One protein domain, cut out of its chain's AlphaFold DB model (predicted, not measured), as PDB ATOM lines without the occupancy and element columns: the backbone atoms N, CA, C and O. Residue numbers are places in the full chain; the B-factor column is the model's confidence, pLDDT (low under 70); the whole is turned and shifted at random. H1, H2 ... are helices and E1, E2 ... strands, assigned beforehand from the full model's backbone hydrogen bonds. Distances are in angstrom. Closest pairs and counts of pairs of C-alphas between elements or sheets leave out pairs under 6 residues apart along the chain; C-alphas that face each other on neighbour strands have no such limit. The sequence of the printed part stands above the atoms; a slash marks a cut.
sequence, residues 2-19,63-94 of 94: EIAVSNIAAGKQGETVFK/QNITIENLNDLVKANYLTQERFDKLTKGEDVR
ATOM      1  N   GLU A   2     217.251 222.477 101.648       94.44
ATOM      2  CA  GLU A   2     216.247 222.070 100.646       94.44
ATOM      3  C   GLU A   2     214.804 221.938 101.170       94.44
ATOM      4  O   GLU A   2     213.864 222.346 100.489       94.44
ATOM      5  N   ILE A   3     214.621 221.442 102.402       94.75
ATOM      6  CA  ILE A   3     213.297 221.374 103.048       94.75
ATOM      7  C   ILE A   3     212.709 222.779 103.221       94.75
ATOM      8  O   ILE A   3     211.538 222.993 102.926       94.75
ATOM      9  N   ALA A   4     213.523 223.747 103.655       96.56
ATOM     10  CA  ALA A   4     213.072 225.126 103.811       96.56
ATOM     11  C   ALA A   4     212.714 225.750 102.459       96.56
ATOM     12  O   ALA A   4     211.669 226.374 102.355       96.56
ATOM     13  N   VAL A   5     213.503 225.510 101.405       97.00
ATOM     14  CA  VAL A   5     213.177 225.960 100.037       97.00
ATOM     15  C   VAL A   5     211.819 225.422  99.588       97.00
ATOM     16  O   VAL A   5     210.969 226.192  99.149       97.00
ATOM     17  N   SER A   6     211.587 224.118  99.763       96.81
ATOM     18  CA  SER A   6     210.324 223.471  99.386       96.81
ATOM     19  C   SER A   6     209.145 224.009 100.203       96.81
ATOM     20  O   SER A   6     208.087 224.313  99.656       96.81
ATOM     21  N   ASN A   7     209.322 224.174 101.517       96.88
ATOM     22  CA  ASN A   7     208.273 224.678 102.400       96.88
ATOM     23  C   ASN A   7     207.964 226.156 102.161       96.88
ATOM     24  O   ASN A   7     206.795 226.526 102.204       96.88
ATOM     25  N   ILE A   8     208.976 226.988 101.909       97.56
ATOM     26  CA  ILE A   8     208.791 228.404 101.578       97.56
ATOM     27  C   ILE A   8     208.049 228.517 100.246       97.56
ATOM     28  O   ILE A   8     207.030 229.200 100.186       97.56
ATOM     29  N   ALA A   9     208.472 227.770  99.221       96.94
ATOM     30  CA  ALA A   9     207.784 227.723  97.929       96.94
ATOM     31  C   ALA A   9     206.319 227.262  98.050       96.94
ATOM     32  O   ALA A   9     205.442 227.794  97.375       96.94
ATOM     33  N   ALA A  10     206.040 226.317  98.952       96.38
ATOM     34  CA  ALA A  10     204.693 225.823  99.234       96.38
ATOM     35  C   ALA A  10     203.887 226.687 100.229       96.38
ATOM     36  O   ALA A  10     202.787 226.289 100.616       96.38
ATOM     37  N   GLY A  11     204.426 227.816 100.705       96.94
ATOM     38  CA  GLY A  11     203.769 228.683 101.694       96.94
ATOM     39  C   GLY A  11     203.614 228.070 103.096       96.94
ATOM     40  O   GLY A  11     202.824 228.559 103.900       96.94
ATOM     41  N   LYS A  12     204.346 226.993 103.406       96.81
ATOM     42  CA  LYS A  12     204.335 226.280 104.700       96.81
ATOM     43  C   LYS A  12     205.367 226.815 105.698       96.81
ATOM     44  O   LYS A  12     205.292 226.502 106.882       96.81
ATOM     45  N   GLN A  13     206.339 227.587 105.223       98.19
ATOM     46  CA  GLN A  13     207.373 228.234 106.025       98.19
ATOM     47  C   GLN A  13     207.556 229.670 105.520       98.19
ATOM     48  O   GLN A  13     207.573 229.889 104.315       98.19
ATOM     49  N   GLY A  14     207.661 230.649 106.422       98.12
ATOM     50  CA  GLY A  14     207.738 232.064 106.029       98.12
ATOM     51  C   GLY A  14     209.131 232.524 105.594       98.12
ATOM     52  O   GLY A  14     209.253 233.370 104.713       98.12
ATOM     53  N   GLU A  15     210.178 231.978 106.215       98.38
ATOM     54  CA  GLU A  15     211.554 232.462 106.067       98.38
ATOM     55  C   GLU A  15     212.571 231.377 106.471       98.38
ATOM     56  O   GLU A  15     212.242 230.426 107.196       98.38
ATOM     57  N   THR A  16     213.802 231.490 105.971       98.38
ATOM     58  CA  THR A  16     214.989 230.826 106.519       98.38
ATOM     59  C   THR A  16     216.235 231.687 106.325       98.38
ATOM     60  O   THR A  16     216.315 232.454 105.375       98.38
ATOM     61  N   VAL A  17     217.257 231.496 107.157       98.25
ATOM     62  CA  VAL A  17     218.500 232.266 107.066       98.25
ATOM     63  C   VAL A  17     219.575 231.479 106.313       98.25
ATOM     64  O   VAL A  17     220.017 230.411 106.756       98.25
ATOM     65  N   PHE A  18     220.044 232.023 105.192       98.31
ATOM     66  CA  PHE A  18     221.181 231.509 104.443       98.31
ATOM     67  C   PHE A  18     222.499 232.006 105.023       98.31
ATOM     68  O   PHE A  18     222.750 233.200 105.153       98.31
ATOM     69  N   LYS A  19     223.370 231.052 105.347       97.69
ATOM     70  CA  LYS A  19     224.767 231.291 105.705       97.69
ATOM     71  C   LYS A  19     225.625 230.632 104.635       97.69
ATOM     72  O   LYS A  19     225.665 229.400 104.575       97.69
ATOM     73  N   GLN A  63     222.152 235.992 105.126       98.06
ATOM     74  CA  GLN A  63     221.099 236.492 104.247       98.06
ATOM     75  C   GLN A  63     219.738 235.902 104.639       98.06
ATOM     76  O   GLN A  63     219.584 234.684 104.705       98.06
ATOM     77  N   ASN A  64     218.726 236.747 104.835       98.19
ATOM     78  CA  ASN A  64     217.345 236.282 104.989       98.19
ATOM     79  C   ASN A  64     216.807 235.779 103.646       98.19
ATOM     80  O   ASN A  64     216.910 236.475 102.630       98.19
ATOM     81  N   ILE A  65     216.196 234.598 103.648       98.56
ATOM     82  CA  ILE A  65     215.576 233.980 102.478       98.56
ATOM     83  C   ILE A  65     214.076 233.821 102.717       98.56
ATOM     84  O   ILE A  65     213.639 233.111 103.620       98.56
ATOM     85  N   THR A  66     213.285 234.461 101.865       98.50
ATOM     86  CA  THR A  66     211.822 234.418 101.832       98.50
ATOM     87  C   THR A  66     211.352 233.949 100.454       98.50
ATOM     88  O   THR A  66     212.154 233.678  99.558       98.50
ATOM     89  N   ILE A  67     210.033 233.871 100.250       97.94
ATOM     90  CA  ILE A  67     209.451 233.544  98.938       97.94
ATOM     91  C   ILE A  67     209.905 234.504  97.826       97.94
ATOM     92  O   ILE A  67     209.966 234.116  96.662       97.94
ATOM     93  N   GLU A  68     210.262 235.740  98.181       98.44
ATOM     94  CA  GLU A  68     210.617 236.805  97.239       98.44
ATOM     95  C   GLU A  68     212.012 236.615  96.632       98.44
ATOM     96  O   GLU A  68     212.275 237.099  95.531       98.44
ATOM     97  N   ASN A  69     212.908 235.898  97.319       98.44
ATOM     98  CA  ASN A  69     214.317 235.802  96.939       98.44
ATOM     99  C   ASN A  69     214.891 234.374  96.970       98.44
ATOM    100  O   ASN A  69     216.106 234.204  96.940       98.44
ATOM    101  N   LEU A  70     214.046 233.337  96.933       97.56
ATOM    102  CA  LEU A  70     214.480 231.932  96.854       97.56
ATOM    103  C   LEU A  70     215.532 231.667  95.753       97.56
ATOM    104  O   LEU A  70     216.447 230.866  95.948       97.56
ATOM    105  N   ASN A  71     215.436 232.366  94.615       97.38
ATOM    106  CA  ASN A  71     216.382 232.257  93.495       97.38
ATOM    107  C   ASN A  71     217.815 232.699  93.837       97.38
ATOM    108  O   ASN A  71     218.749 232.345  93.116       97.38
ATOM    109  N   ASP A  72     218.027 233.449  94.919       98.31
ATOM    110  CA  ASP A  72     219.368 233.869  95.336       98.31
ATOM    111  C   ASP A  72     220.243 232.673  95.726       98.31
ATOM    112  O   ASP A  72     221.454 232.705  95.522       98.31
ATOM    113  N   LEU A  73     219.638 231.560  96.153       97.75
ATOM    114  CA  LEU A  73     220.351 230.305  96.406       97.75
ATOM    115  C   LEU A  73     220.948 229.690  95.131       97.75
ATOM    116  O   LEU A  73     221.961 228.995  95.198       97.75
ATOM    117  N   VAL A  74     220.351 229.949  93.965       97.88
ATOM    118  CA  VAL A  74     220.925 229.544  92.673       97.88
ATOM    119  C   VAL A  74     222.040 230.502  92.271       97.88
ATOM    120  O   VAL A  74     223.112 230.059  91.871       97.88
ATOM    121  N   LYS A  75     221.837 231.816  92.448       97.25
ATOM    122  CA  LYS A  75     222.866 232.836  92.164       97.25
ATOM    123  C   LYS A  75     224.128 232.639  93.005       97.25
ATOM    124  O   LYS A  75     225.229 232.845  92.507       97.25
ATOM    125  N   ALA A  76     223.969 232.204  94.252       96.00
ATOM    126  CA  ALA A  76     225.065 231.871  95.157       96.00
ATOM    127  C   ALA A  76     225.737 230.520  94.840       96.00
ATOM    128  O   ALA A  76     226.614 230.087  95.588       96.00
ATOM    129  N   ASN A  77     225.317 229.823  93.774       95.31
ATOM    130  CA  ASN A  77     225.739 228.462  93.430       95.31
ATOM    131  C   ASN A  77     225.542 227.449  94.573       95.31
ATOM    132  O   ASN A  77     226.224 226.427  94.633       95.31
ATOM    133  N   TYR A  78     224.604 227.715  95.485       96.44
ATOM    134  CA  TYR A  78     224.255 226.787  96.557       96.44
ATOM    135  C   TYR A  78     223.351 225.655  96.040       96.44
ATOM    136  O   TYR A  78     223.480 224.511  96.472       96.44
ATOM    137  N   LEU A  79     222.463 225.959  95.088       96.44
ATOM    138  CA  LEU A  79     221.652 224.984  94.355       96.44
ATOM    139  C   LEU A  79     221.860 225.140  92.849       96.44
ATOM    140  O   LEU A  79     222.008 226.248  92.342       96.44
ATOM    141  N   THR A  80     221.795 224.031  92.115       97.56
ATOM    142  CA  THR A  80     221.637 224.096  90.658       97.56
ATOM    143  C   THR A  80     220.218 224.547  90.307       97.56
ATOM    144  O   THR A  80     219.281 224.303  91.073       97.56
ATOM    145  N   GLN A  81     220.034 225.140  89.123       97.44
ATOM    146  CA  GLN A  81     218.696 225.506  88.639       97.44
ATOM    147  C   GLN A  81     217.765 224.285  88.579       97.44
ATOM    148  O   GLN A  81     216.632 224.345  89.036       97.44
ATOM    149  N   GLU A  82     218.264 223.141  88.099       96.88
ATOM    150  CA  GLU A  82     217.483 221.899  88.050       96.88
ATOM    151  C   GLU A  82     217.009 221.465  89.446       96.88
ATOM    152  O   GLU A  82     215.855 221.067  89.630       96.88
ATOM    153  N   ARG A  83     217.894 221.544  90.451       96.44
ATOM    154  CA  ARG A  83     217.544 221.175  91.824       96.44
ATOM    155  C   ARG A  83     216.510 222.133  92.398       96.44
ATOM    156  O   ARG A  83     215.549 221.688  93.019       96.44
ATOM    157  N   PHE A  84     216.703 223.426  92.168       96.88
ATOM    158  CA  PHE A  84     215.776 224.471  92.574       96.88
ATOM    159  C   PHE A  84     214.371 224.260  91.991       96.88
ATOM    160  O   PHE A  84     213.385 224.287  92.730       96.88
ATOM    161  N   ASP A  85     214.275 223.966  90.695       96.44
ATOM    162  CA  ASP A  85     212.996 223.745  90.014       96.44
ATOM    163  C   ASP A  85     212.243 222.539  90.598       96.44
ATOM    164  O   ASP A  85     211.039 222.620  90.838       96.44
ATOM    165  N   LYS A  86     212.943 221.434  90.893       95.88
ATOM    166  CA  LYS A  86     212.342 220.241  91.524       95.88
ATOM    167  C   LYS A  86     211.771 220.540  92.912       95.88
ATOM    168  O   LYS A  86     210.665 220.106  93.237       95.88
ATOM    169  N   LEU A  87     212.517 221.290  93.726       95.81
ATOM    170  CA  LEU A  87     212.110 221.644  95.091       95.81
ATOM    171  C   LEU A  87     210.907 222.597  95.089       95.81
ATOM    172  O   LEU A  87     209.958 222.403  95.844       95.81
ATOM    173  N   THR A  88     210.918 223.601  94.212       95.31
ATOM    174  CA  THR A  88     209.861 224.625  94.154       95.31
ATOM    175  C   THR A  88     208.565 224.136  93.506       95.31
ATOM    176  O   THR A  88     207.498 224.648  93.837       95.31
ATOM    177  N   LYS A  89     208.620 223.110  92.649       93.50
ATOM    178  CA  LYS A  89     207.430 222.436  92.093       93.50
ATOM    179  C   LYS A  89     206.826 221.378  93.020       93.50
ATOM    180  O   LYS A  89     205.754 220.858  92.727       93.50
ATOM    181  N   GLY A  90     207.496 221.050  94.128       80.56
ATOM    182  CA  GLY A  90     207.057 219.997  95.045       80.56
ATOM    183  C   GLY A  90     207.245 218.576  94.498       80.56
ATOM    184  O   GLY A  90     206.571 217.654  94.950       80.56
ATOM    185  N   GLU A  91     208.152 218.387  93.537       79.94
ATOM    186  CA  GLU A  91     208.419 217.094  92.884       79.94
ATOM    187  C   GLU A  91     209.411 216.215  93.673       79.94
ATOM    188  O   GLU A  91     209.566 215.035  93.369       79.94
ATOM    189  N   ASP A  92     210.070 216.771  94.696       66.56
ATOM    190  CA  ASP A  92     210.964 216.046  95.614       66.56
ATOM    191  C   ASP A  92     210.744 216.486  97.070       66.56
ATOM    192  O   ASP A  92     211.659 216.930  97.766       66.56
ATOM    193  N   VAL A  93     209.491 216.413  97.525       60.34
ATOM    194  CA  VAL A  93     209.160 216.566  98.947       60.34
ATOM    195  C   VAL A  93     209.238 215.179  99.582       60.34
ATOM    196  O   VAL A  93     208.306 214.386  99.453       60.34
ATOM    197  N   ARG A  94     210.381 214.866 100.200       57.50
ATOM    198  CA  ARG A  94     210.523 213.684 101.067       57.50
ATOM    199  C   ARG A  94     209.744 213.850 102.364       57.50
ATOM    200  O   ARG A  94     209.703 214.994 102.875       57.50
TER     201      ARG A  94
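AT A GLANCE: This is residues 2 to 19 and 63 to 94 of the 94 residues of the protein "ABC transporter substrate-binding protein" of Bifidobacterium canis (UniProt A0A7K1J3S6). A tiny sheet of two strands, E1 and E2, and three short helices are set in a small ring: from the sheet at one side the ring passes to H2, then H3, then H1, which comes back near E1. H1 and H3 make the one helix-to-helix contact, at a steep tilt, and a short tail follows H3. The printed part has 50 residues, with named elements in the order H1, E1, E2, H2, H3; the sheet is antiparallel and the class is mixed, helices and strands. It is compact, with a radius of gyration of the C-alphas of 9.7 A, and spans 25 by 22 by 16 A.

HOW THE PARTS SIT: E1, residues 16 to 18, and E2, residues 63 to 65, are antiparallel neighbours, with 141 degrees between their directions. N 18 and O 63 are 2.7 A apart and N 65 and O 16 2.8 A, both within hydrogen-bond range. H1, residues 2 to 9, comes closest to E1 at the C-alphas of Ala 4 and Thr 16, 6.6 A apart. H1 and H3, residues 81 to 88, touch, the closest C-alphas being those of Ser 6 and Leu 87, 5.0 A apart. Their tilt is steep, 63 degrees, and they run the same way. H2, residues 72 to 75, is close to H3 but not clearly touching, with the C-alphas of Val 74 and Gln 81 closest at 6.1 A. E1 and H2 are only just apart, 8.2 A at the closest. In H1 and H3 every O i to N i+4 pair is within hydrogen-bond range; H2 is too short for such a pair.

IN THESE COORDINATES: E1 measures 6.6 A from first to last C-alpha, E2 6.3 A and H2 4.8 A. H1 and H3 measure 10.5 A each. H1 begins at C-alpha 2, (216.247, 222.070, 100.646), and H3 ends at C-alpha 88, (209.861, 224.625, 94.154).

THE WHOLE: The farthest C-alphas, those of Gln 63 and Glu 91, are 25.8 A apart. Residues 20 to 62 are cut out, with 6.5 A between C-alphas 19 and 63. Of the links printed whole, none is long. The mean pLDDT of the printed part is 94.3, and residues 92 to 94 are under 70.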